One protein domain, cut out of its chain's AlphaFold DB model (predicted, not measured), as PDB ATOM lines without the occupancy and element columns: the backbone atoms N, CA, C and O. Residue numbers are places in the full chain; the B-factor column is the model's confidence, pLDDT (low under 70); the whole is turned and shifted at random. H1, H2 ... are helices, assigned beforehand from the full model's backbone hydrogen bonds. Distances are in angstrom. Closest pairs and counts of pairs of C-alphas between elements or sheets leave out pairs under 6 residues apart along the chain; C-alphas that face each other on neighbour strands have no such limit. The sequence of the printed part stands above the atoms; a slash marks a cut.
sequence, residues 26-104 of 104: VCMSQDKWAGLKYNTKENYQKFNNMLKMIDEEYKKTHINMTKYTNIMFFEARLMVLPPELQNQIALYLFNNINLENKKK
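AT A GLANCE: This is residues 26 to 104 of the 104 residues of an uncharacterized protein of Clostridiales bacterium (UniProt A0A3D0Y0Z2). Three longer helices, H1, H3 and H4, make a loosely joined frame round the first residues of the printed part, with H3 and H4 meeting near their linked ends as a V. H4 runs from beside the end of H3 past H1, and the short H2 makes a corner with the end of H1. The printed part has 79 residues with four named helices, in the order H1, H2, H3, H4, and no named strand. The class is all helix. The whole is compact, with a radius of gyration of the C-alphas of 12.9 A and spans of 35 by 30 by 21 A.

IN THESE COORDINATES: Residues 26 to 40 hold no named element; C-alpha 26 is at (-49.675, 18.839, 18.802). H1, residues 41 to 54, begins at C-alpha 41 (-41.926, 15.071, 23.926) and is 20.4 A long. H2, residues 56 to 60, measures 6.2 A. H3, residues 69 to 79, measures 15.4 A. H4, residues 83 to 102, is the longest at 28.7 A and ends at C-alpha 102 (-52.921, 33.151, 31.109).

HOW THE PARTS SIT: H1, with residues 51 to 53 alone, and H2 touch only at the corner; their closest C-alphas, of Lys 52 and Lys 59, are 4.8 A apart. H2 is apart from H3 and H4. H1 and H3 are apart. H3 and H4 are close but not clearly touching, with the closest C-alphas, of Leu 78 and Gln 86, 6.0 A apart. They run opposite ways at a steep tilt of 45 degrees. H1 and H4 are near each other, with 6 pairs of C-alphas within 10 A. In H1, H2, H3 and H4 every O i to N i+4 pair is within hydrogen-bond range.

THE WHOLE: The C-alphas of Lys 60 and Pro 82, the two farthest apart, are 35.8 A apart. The printed part has no cut and no long link. The model's pLDDT is under 70 at residues 33 to 34, 61 to 66 and 103 to 104.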
ATOM      1  N   VAL A  26     -49.822  20.289  18.638       91.44
ATOM      2  CA  VAL A  26     -49.675  18.839  18.802       91.44
ATOM      3  C   VAL A  26     -49.033  18.215  17.562       91.44
ATOM      4  O   VAL A  26     -48.056  17.491  17.721       91.44
ATOM      5  N   CYS A  27     -49.516  18.548  16.360       88.31
ATOM      6  CA  CYS A  27     -48.962  18.067  15.086       88.31
ATOM      7  C   CYS A  27     -47.469  18.410  14.947       88.31
ATOM      8  O   CYS A  27     -46.625  17.521  14.846       88.31
ATOM      9  N   MET A  28     -47.123  19.693  15.108       87.50
ATOM     10  CA  MET A  28     -45.734  20.173  15.081       87.50
ATOM     11  C   MET A  28     -44.834  19.480  16.113       87.50
ATOM     12  O   MET A  28     -43.647  19.276  15.875       87.50
ATOM     13  N   SER A  29     -45.390  19.141  17.280       87.38
ATOM     14  CA  SER A  29     -44.656  18.495  18.375       87.38
ATOM     15  C   SER A  29     -44.567  16.972  18.238       87.38
ATOM     16  O   SER A  29     -44.060  16.308  19.139       87.38
ATOM     17  N   GLN A  30     -45.095  16.396  17.158       83.19
ATOM     18  CA  GLN A  30     -44.908  14.988  16.804       83.19
ATOM     19  C   GLN A  30     -44.087  14.817  15.526       83.19
ATOM     20  O   GLN A  30     -43.500  13.749  15.321       83.19
ATOM     21  N   ASP A  31     -44.047  15.836  14.670       77.75
ATOM     22  CA  ASP A  31     -43.517  15.728  13.319       77.75
ATOM     23  C   ASP A  31     -41.991  15.568  13.267       77.75
ATOM     24  O   ASP A  31     -41.217  16.508  13.450       77.75
ATOM     25  N   LYS A  32     -41.549  14.347  12.958       70.56
ATOM     26  CA  LYS A  32     -40.131  13.986  12.824       70.56
ATOM     27  C   LYS A  32     -39.462  14.582  11.579       70.56
ATOM     28  O   LYS A  32     -38.242  14.472  11.466       70.56
ATOM     29  N   TRP A  33     -40.233  15.137  10.645       65.94
ATOM     30  CA  TRP A  33     -39.754  15.556   9.328       65.94
ATOM     31  C   TRP A  33     -39.466  17.053   9.233       65.94
ATOM     32  O   TRP A  33     -38.655  17.461   8.398       65.94
ATOM     33  N   ALA A  34     -40.067  17.880  10.089       66.12
ATOM     34  CA  ALA A  34     -39.740  19.295  10.158       66.12
ATOM     35  C   ALA A  34     -38.413  19.549  10.900       66.12
ATOM     36  O   ALA A  34     -38.064  18.866  11.863       66.12
ATOM     37  N   GLY A  35     -37.687  20.604  10.506       73.69
ATOM     38  CA  GLY A  35     -36.456  21.072  11.164       73.69
ATOM     39  C   GLY A  35     -36.719  21.776  12.504       73.69
ATOM     40  O   GLY A  35     -36.026  22.734  12.861       73.69
ATOM     41  N   LEU A  36     -37.766  21.355  13.218       81.62
ATOM     42  CA  LEU A  36     -38.283  21.978  14.427       81.62
ATOM     43  C   LEU A  36     -37.448  21.574  15.641       81.62
ATOM     44  O   LEU A  36     -37.528  20.453  16.136       81.62
ATOM     45  N   LYS A  37     -36.723  22.540  16.207       83.88
ATOM     46  CA  LYS A  37     -36.017  22.398  17.492       83.88
ATOM     47  C   LYS A  37     -36.979  22.168  18.657       83.88
ATOM     48  O   LYS A  37     -36.591  21.625  19.685       83.88
ATOM     49  N   TYR A  38     -38.228  22.604  18.499       78.62
ATOM     50  CA  TYR A  38     -39.259  22.543  19.531       78.62
ATOM     51  C   TYR A  38     -40.154  21.310  19.442       78.62
ATOM     52  O   TYR A  38     -41.061  21.179  20.267       78.62
ATOM     53  N   ASN A  39     -39.897  20.407  18.489       81.19
ATOM     54  CA  ASN A  39     -40.520  19.092  18.463       81.19
ATOM     55  C   ASN A  39     -39.953  18.230  19.607       81.19
ATOM     56  O   ASN A  39     -39.074  17.388  19.424       81.19
ATOM     57  N   THR A  40     -40.417  18.502  20.825       85.12
ATOM     58  CA  THR A  40     -40.022  17.788  22.033       85.12
ATOM     59  C   THR A  40     -41.210  17.022  22.595       85.12
ATOM     60  O   THR A  40     -42.359  17.470  22.548       85.12
ATOM     61  N   LYS A  41     -40.922  15.872  23.212       88.12
ATOM     62  CA  LYS A  41     -41.926  15.071  23.926       88.12
ATOM     63  C   LYS A  41     -42.671  15.894  24.983       88.12
ATOM     64  O   LYS A  41     -43.864  15.687  25.186       88.12
ATOM     65  N   GLU A  42     -41.972  16.820  25.633       90.38
ATOM     66  CA  GLU A  42     -42.539  17.725  26.632       90.38
ATOM     67  C   GLU A  42     -43.593  18.660  26.024       90.38
ATOM     68  O   GLU A  42     -44.718  18.716  26.523       90.38
ATOM     69  N   ASN A  43     -43.279  19.327  24.905       90.25
ATOM     70  CA  ASN A  43     -44.236  20.191  24.209       90.25
ATOM     71  C   ASN A  43     -45.447  19.399  23.716       90.25
ATOM     72  O   ASN A  43     -46.584  19.822  23.930       90.25
ATOM     73  N   TYR A  44     -45.220  18.211  23.149       91.25
ATOM     74  CA  TYR A  44     -46.309  17.324  22.756       91.25
ATOM     75  C   TYR A  44     -47.234  17.008  23.933       91.25
ATOM     76  O   TYR A  44     -48.443  17.210  23.840       91.25
ATOM     77  N   GLN A  45     -46.682  16.537  25.055       92.69
ATOM     78  CA  GLN A  45     -47.474  16.190  26.233       92.69
ATOM     79  C   GLN A  45     -48.244  17.397  26.768       92.69
ATOM     80  O   GLN A  45     -49.433  17.275  27.065       92.69
ATOM     81  N   LYS A  46     -47.598  18.564  26.835       93.06
ATOM     82  CA  LYS A  46     -48.214  19.814  27.281       93.06
ATOM     83  C   LYS A  46     -49.439  20.175  26.440       93.06
ATOM     84  O   LYS A  46     -50.532  20.307  26.990       93.06
ATOM     85  N   PHE A  47     -49.285  20.303  25.123       93.00
ATOM     86  CA  PHE A  47     -50.383  20.727  24.249       93.00
ATOM     87  C   PHE A  47     -51.460  19.652  24.100       93.00
ATOM     88  O   PHE A  47     -52.646  19.969  24.104       93.00
ATOM     89  N   ASN A  48     -51.073  18.374  24.067       91.56
ATOM     90  CA  ASN A  48     -52.018  17.262  24.022       91.56
ATOM     91  C   ASN A  48     -52.901  17.216  25.278       91.56
ATOM     92  O   ASN A  48     -54.108  17.006  25.177       91.56
ATOM     93  N   ASN A  49     -52.324  17.442  26.462       93.06
ATOM     94  CA  ASN A  49     -53.090  17.497  27.705       93.06
ATOM     95  C   ASN A  49     -54.025  18.711  27.732       93.06
ATOM     96  O   ASN A  49     -55.199  18.553  28.057       93.06
ATOM     97  N   MET A  50     -53.544  19.890  27.320       93.81
ATOM     98  CA  MET A  50     -54.379  21.092  27.196       93.81
ATOM     99  C   MET A  50     -55.574  20.862  26.262       93.81
ATOM    100  O   MET A  50     -56.701  21.199  26.618       93.81
ATOM    101  N   LEU A  51     -55.354  20.236  25.103       92.25
ATOM    102  CA  LEU A  51     -56.417  19.937  24.146       92.25
ATOM    103  C   LEU A  51     -57.446  18.959  24.723       92.25
ATOM    104  O   LEU A  51     -58.641  19.224  24.654       92.25
ATOM    105  N   LYS A  52     -56.996  17.883  25.382       91.38
ATOM    106  CA  LYS A  52     -57.886  16.920  26.056       91.38
ATOM    107  C   LYS A  52     -58.752  17.546  27.147       91.38
ATOM    108  O   LYS A  52     -59.817  17.011  27.433       91.38
ATOM    109  N   MET A  53     -58.304  18.633  27.777       91.50
ATOM    110  CA  MET A  53     -59.087  19.325  28.807       91.50
ATOM    111  C   MET A  53     -60.230  20.163  28.224       91.50
ATOM    112  O   MET A  53     -61.228  20.366  28.908       91.50
ATOM    113  N   ILE A  54     -60.093  20.658  26.991       91.12
ATOM    114  CA  ILE A  54     -61.062  21.586  26.379       91.12
ATOM    115  C   ILE A  54     -61.862  20.971  25.223       91.12
ATOM    116  O   ILE A  54     -62.801  21.589  24.714       91.12
ATOM    117  N   ASP A  55     -61.479  19.778  24.775       89.00
ATOM    118  CA  ASP A  55     -62.083  19.074  23.652       89.00
ATOM    119  C   ASP A  55     -62.408  17.619  24.034       89.00
ATOM    120  O   ASP A  55     -61.581  16.708  23.949       89.00
ATOM    121  N   GLU A  56     -63.649  17.411  24.479       85.94
ATOM    122  CA  GLU A  56     -64.164  16.100  24.886       85.94
ATOM    123  C   GLU A  56     -64.268  15.105  23.715       85.94
ATOM    124  O   GLU A  56     -64.128  13.900  23.938       85.94
ATOM    125  N   GLU A  57     -64.460  15.572  22.473       85.44
ATOM    126  CA  GLU A  57     -64.436  14.692  21.294       85.44
ATOM    127  C   GLU A  57     -63.015  14.167  21.072       85.44
ATOM    128  O   GLU A  57     -62.805  12.957  20.946       85.44
ATOM    129  N   TYR A  58     -62.027  15.062  21.110       86.06
ATOM    130  CA  TYR A  58     -60.616  14.701  20.981       86.06
ATOM    131  C   TYR A  58     -60.153  13.746  22.091       86.06
ATOM    132  O   TYR A  58     -59.383  12.823  21.844       86.06
ATOM    133  N   LYS A  59     -60.639  13.928  23.324       84.69
ATOM    134  CA  LYS A  59     -60.302  13.068  24.469       84.69
ATOM    135  C   LYS A  59     -60.827  11.638  24.325       84.69
ATOM    136  O   LYS A  59     -60.159  10.707  24.774       84.69
ATOM    137  N   LYS A  60     -62.023  11.469  23.752       80.62
ATOM    138  CA  LYS A  60     -62.718  10.173  23.657       80.62
ATOM    139  C   LYS A  60     -62.388   9.390  22.389       80.62
ATOM    140  O   LYS A  60     -62.620   8.185  22.354       80.62
ATOM    141  N   THR A  61     -61.871  10.047  21.354       69.50
ATOM    142  CA  THR A  61     -61.628   9.425  20.047       69.50
ATOM    143  C   THR A  61     -60.143   9.152  19.809       69.50
ATOM    144  O   THR A  61     -59.272   9.885  20.272       69.50
ATOM    145  N   HIS A  62     -59.829   8.080  19.069       65.44
ATOM    146  CA  HIS A  62     -58.495   7.938  18.481       65.44
ATOM    147  C   HIS A  62     -58.338   9.071  17.463       65.44
ATOM    148  O   HIS A  62     -59.187   9.218  16.583       65.44
ATOM    149  N   ILE A  63     -57.315   9.910  17.636       64.00
ATOM    150  CA  ILE A  63     -57.145  11.154  16.882       64.00
ATOM    151  C   ILE A  63     -57.135  10.842  15.388       64.00
ATOM    152  O   ILE A  63     -56.163  10.309  14.856       64.00
ATOM    153  N   ASN A  64     -58.216  11.199  14.700       69.00
ATOM    154  CA  ASN A  64     -58.253  11.127  13.254       69.00
ATOM    155  C   ASN A  64     -57.833  12.481  12.675       69.00
ATOM    156  O   ASN A  64     -58.674  13.350  12.452       69.00
ATOM    157  N   MET A  65     -56.535  12.650  12.415       65.00
ATOM    158  CA  MET A  65     -55.997  13.891  11.840       65.00
ATOM    159  C   MET A  65     -56.585  14.219  10.462       65.00
ATOM    160  O   MET A  65     -56.628  15.389  10.093       65.00
ATOM    161  N   THR A  66     -57.145  13.231   9.749       68.56
ATOM    162  CA  THR A  66     -57.833  13.472   8.469       68.56
ATOM    163  C   THR A  66     -59.105  14.311   8.624       68.56
ATOM    164  O   THR A  66     -59.497  14.981   7.670       68.56
ATOM    165  N   LYS A  67     -59.711  14.361   9.825       77.81
ATOM    166  CA  LYS A  67     -60.822  15.283  10.127       77.81
ATOM    167  C   LYS A  67     -60.380  16.748  10.129       77.81
ATOM    168  O   LYS A  67     -61.202  17.634   9.920       77.81
ATOM    169  N   TYR A  68     -59.098  17.015  10.368       82.06
ATOM    170  CA  TYR A  68     -58.556  18.361  10.524       82.06
ATOM    171  C   TYR A  68     -57.755  18.764   9.285       82.06
ATOM    172  O   TYR A  68     -56.579  19.115   9.368       82.06
ATOM    173  N   THR A  69     -58.402  18.727   8.116       82.88
ATOM    174  CA  THR A  69     -57.773  19.014   6.814       82.88
ATOM    175  C   THR A  69     -57.062  20.369   6.794       82.88
ATOM    176  O   THR A  69     -55.982  20.489   6.220       82.88
ATOM    177  N   ASN A  70     -57.615  21.369   7.487       86.69
ATOM    178  CA  ASN A  70     -56.975  22.672   7.648       86.69
ATOM    179  C   ASN A  70     -55.609  22.547   8.337       86.69
ATOM    180  O   ASN A  70     -54.628  23.087   7.840       86.69
ATOM    181  N   ILE A  71     -55.517  21.785   9.430       90.06
ATOM    182  CA  ILE A  71     -54.272  21.576  10.186       90.06
ATOM    183  C   ILE A  71     -53.219  20.880   9.323       90.06
ATOM    184  O   ILE A  71     -52.081  21.344   9.266       90.06
ATOM    185  N   MET A  72     -53.611  19.846   8.574       88.06
ATOM    186  CA  MET A  72     -52.708  19.172   7.631       88.06
ATOM    187  C   MET A  72     -52.220  20.122   6.529       88.06
ATOM    188  O   MET A  72     -51.046  20.110   6.163       88.06
ATOM    189  N   PHE A  73     -53.102  20.984   6.013       89.88
ATOM    190  CA  PHE A  73     -52.719  22.009   5.047       89.88
ATOM    191  C   PHE A  73     -51.697  22.989   5.641       89.88
ATOM    192  O   PHE A  73     -50.704  23.310   4.991       89.88
ATOM    193  N   PHE A  74     -51.897  23.446   6.879       90.75
ATOM    194  CA  PHE A  74     -50.954  24.337   7.559       90.75
ATOM    195  C   PHE A  74     -49.588  23.695   7.787       90.75
ATOM    196  O   PHE A  74     -48.567  24.342   7.562       90.75
ATOM    197  N   GLU A  75     -49.565  22.424   8.177       88.38
ATOM    198  CA  GLU A  75     -48.340  21.645   8.347       88.38
ATOM    199  C   GLU A  75     -47.586  21.477   7.022       88.38
ATOM    200  O   GLU A  75     -46.394  21.774   6.955       88.38
ATOM    201  N   ALA A  76     -48.280  21.147   5.929       90.12
ATOM    202  CA  ALA A  76     -47.665  21.067   4.604       90.12
ATOM    203  C   ALA A  76     -47.038  22.407   4.168       90.12
ATOM    204  O   ALA A  76     -45.937  22.441   3.616       90.12
ATOM    205  N   ARG A  77     -47.708  23.534   4.448       91.25
ATOM    206  CA  ARG A  77     -47.171  24.881   4.176       91.25
ATOM    207  C   ARG A  77     -45.994  25.237   5.088       91.25
ATOM    208  O   ARG A  77     -45.112  25.975   4.666       91.25
ATOM    209  N   LEU A  78     -45.957  24.728   6.317       91.75
ATOM    210  CA  LEU A  78     -44.817  24.895   7.218       91.75
ATOM    211  C   LEU A  78     -43.594  24.123   6.704       91.75
ATOM    212  O   LEU A  78     -42.501  24.679   6.661       91.75
ATOM    213  N   MET A  79     -43.776  22.873   6.270       88.81
ATOM    214  CA  MET A  79     -42.688  21.985   5.841       88.81
ATOM    215  C   MET A  79     -41.888  22.520   4.643       88.81
ATOM    216  O   MET A  79     -40.697  22.243   4.533       88.81
ATOM    217  N   VAL A  80     -42.502  23.319   3.762       90.56
ATOM    218  CA  VAL A  80     -41.807  23.922   2.604       90.56
ATOM    219  C   VAL A  80     -40.944  25.140   2.966       90.56
ATOM    220  O   VAL A  80     -40.134  25.605   2.152       90.56
ATOM    221  N   LEU A  81     -41.099  25.681   4.177       91.69
ATOM    222  CA  LEU A  81     -40.301  26.801   4.669       91.69
ATOM    223  C   LEU A  81     -38.918  26.337   5.144       91.69
ATOM    224  O   LEU A  81     -38.756  25.189   5.545       91.69
ATOM    225  N   PRO A  82     -37.900  27.214   5.132       93.06
ATOM    226  CA  PRO A  82     -36.599  26.901   5.701       93.06
ATOM    227  C   PRO A  82     -36.706  26.721   7.229       93.06
ATOM    228  O   PRO A  82     -37.569  27.357   7.851       93.06
ATOM    229  N   PRO A  83     -35.838  25.899   7.849       91.19
ATOM    230  CA  PRO A  83     -35.915  25.576   9.275       91.19
ATOM    231  C   PRO A  83     -35.982  26.800  10.195       91.19
ATOM    232  O   PRO A  83     -36.683  26.774  11.205       91.19
ATOM    233  N   GLU A  84     -35.305  27.898   9.862       92.62
ATOM    234  CA  GLU A  84     -35.322  29.132  10.653       92.62
ATOM    235  C   GLU A  84     -36.743  29.693  10.779       92.62
ATOM    236  O   GLU A  84     -37.188  30.019  11.880       92.62
ATOM    237  N   LEU A  85     -37.480  29.748   9.666       93.88
ATOM    238  CA  LEU A  85     -38.859  30.237   9.642       93.88
ATOM    239  C   LEU A  85     -39.821  29.235  10.279       93.88
ATOM    240  O   LEU A  85     -40.720  29.650  11.008       93.88
ATOM    241  N   GLN A  86     -39.608  27.931  10.078       92.25
ATOM    242  CA  GLN A  86     -40.395  26.898  10.761       92.25
ATOM    243  C   GLN A  86     -40.335  27.082  12.284       92.25
ATOM    244  O   GLN A  86     -41.363  27.121  12.958       92.25
ATOM    245  N   ASN A  87     -39.126  27.269  12.824       91.81
ATOM    246  CA  ASN A  87     -38.902  27.462  14.254       91.81
ATOM    247  C   ASN A  87     -39.493  28.778  14.778       91.81
ATOM    248  O   ASN A  87     -40.038  28.796  15.881       91.81
ATOM    249  N   GLN A  88     -39.432  29.866  14.003       93.69
ATOM    250  CA  GLN A  88     -40.090  31.127  14.365       93.69
ATOM    251  C   GLN A  88     -41.613  30.973  14.448       93.69
ATOM    252  O   GLN A  88     -42.226  31.455  15.400       93.69
ATOM    253  N   ILE A  89     -42.222  30.272  13.489       94.25
ATOM    254  CA  ILE A  89     -43.669  30.024  13.473       94.25
ATOM    255  C   ILE A  89     -44.078  29.127  14.645       94.25
ATOM    256  O   ILE A  89     -45.056  29.430  15.326       94.25
ATOM    257  N   ALA A  90     -43.316  28.067  14.930       92.88
ATOM    258  CA  ALA A  90     -43.577  27.198  16.076       92.88
ATOM    259  C   ALA A  90     -43.500  27.969  17.405       92.88
ATOM    260  O   ALA A  90     -44.421  27.898  18.216       92.88
ATOM    261  N   LEU A  91     -42.452  28.779  17.599       93.12
ATOM    262  CA  LEU A  91     -42.338  29.667  18.761       93.12
ATOM    263  C   LEU A  91     -43.527  30.616  18.881       93.12
ATOM    264  O   LEU A  91     -44.070  30.790  19.973       93.12
ATOM    265  N   TYR A  92     -43.929  31.229  17.768       95.19
ATOM    266  CA  TYR A  92     -45.062  32.142  17.737       95.19
ATOM    267  C   TYR A  92     -46.350  31.448  18.192       95.19
ATOM    268  O   TYR A  92     -47.005  31.923  19.121       95.19
ATOM    269  N   LEU A  93     -46.672  30.294  17.598       94.75
ATOM    270  CA  LEU A  93     -47.839  29.486  17.951       94.75
ATOM    271  C   LEU A  93     -47.830  29.110  19.438       94.75
ATOM    272  O   LEU A  93     -48.824  29.293  20.140       94.75
ATOM    273  N   PHE A  94     -46.696  28.623  19.941       92.69
ATOM    274  CA  PHE A  94     -46.579  28.147  21.319       92.69
ATOM    275  C   PHE A  94     -46.747  29.288  22.324       92.69
ATOM    276  O   PHE A  94     -47.427  29.134  23.343       92.69
ATOM    277  N   ASN A  95     -46.171  30.453  22.027       93.25
ATOM    278  CA  ASN A  95     -46.338  31.652  22.842       93.25
ATOM    279  C   ASN A  95     -47.779  32.164  22.808       93.25
ATOM    280  O   ASN A  95     -48.307  32.538  23.855       93.25
ATOM    281  N   ASN A  96     -48.431  32.131  21.645       94.19
ATOM    282  CA  ASN A  96     -49.820  32.546  21.491       94.19
ATOM    283  C   ASN A  96     -50.768  31.689  22.355       94.19
ATOM    284  O   ASN A  96     -51.538  32.237  23.142       94.19
ATOM    285  N   ILE A  97     -50.609  30.361  22.329       92.94
ATOM    286  CA  ILE A  97     -51.367  29.427  23.184       92.94
ATOM    287  C   ILE A  97     -51.137  29.719  24.675       92.94
ATOM    288  O   ILE A  97     -52.079  29.757  25.468       92.94
ATOM    289  N   ASN A  98     -49.883  29.943  25.087       86.38
ATOM    290  CA  ASN A  98     -49.569  30.244  26.487       86.38
ATOM    291  C   ASN A  98     -50.187  31.574  26.953       86.38
ATOM    292  O   ASN A  98     -50.606  31.676  28.105       86.38
ATOM    293  N   LEU A  99     -50.240  32.591  26.087       83.12
ATOM    294  CA  LEU A  99     -50.859  33.882  26.395       83.12
ATOM    295  C   LEU A  99     -52.375  33.763  26.566       83.12
ATOM    296  O   LEU A  99     -52.925  34.362  27.485       83.12
ATOM    297  N   GLU A 100     -53.046  32.985  25.720       80.44
ATOM    298  CA  GLU A 100     -54.488  32.747  25.838       80.44
ATOM    299  C   GLU A 100     -54.848  31.979  27.111       80.44
ATOM    300  O   GLU A 100     -55.847  32.296  27.755       80.44
ATOM    301  N   ASN A 101     -54.003  31.037  27.534       71.75
ATOM    302  CA  ASN A 101     -54.199  30.317  28.792       71.75
ATOM    303  C   ASN A 101     -53.991  31.190  30.036       71.75
ATOM    304  O   ASN A 101     -54.644  30.948  31.040       71.75
ATOM    305  N   LYS A 102     -53.119  32.207  29.988       71.69
ATOM    306  CA  LYS A 102     -52.921  33.151  31.109       71.69
ATOM    307  C   LYS A 102     -54.076  34.143  31.298       71.69
ATOM    308  O   LYS A 102     -54.119  34.819  32.317       71.69
ATOM    309  N   LYS A 103     -54.947  34.295  30.296       63.47
ATOM    310  CA  LYS A 103     -56.109  35.200  30.342       63.47
ATOM    311  C   LYS A 103     -57.359  34.546  30.949       63.47
ATOM    312  O   LYS A 103     -58.361  35.239  31.102       63.47
ATOM    313  N   LYS A 104     -57.316  33.242  31.222       54.94
ATOM    314  CA  LYS A 104     -58.374  32.475  31.888       54.94
ATOM    315  C   LYS A 104     -58.026  32.288  33.354       54.94
ATOM    316  O   LYS A 104     -58.979  32.284  34.156       54.94
TER     317      LYS A 104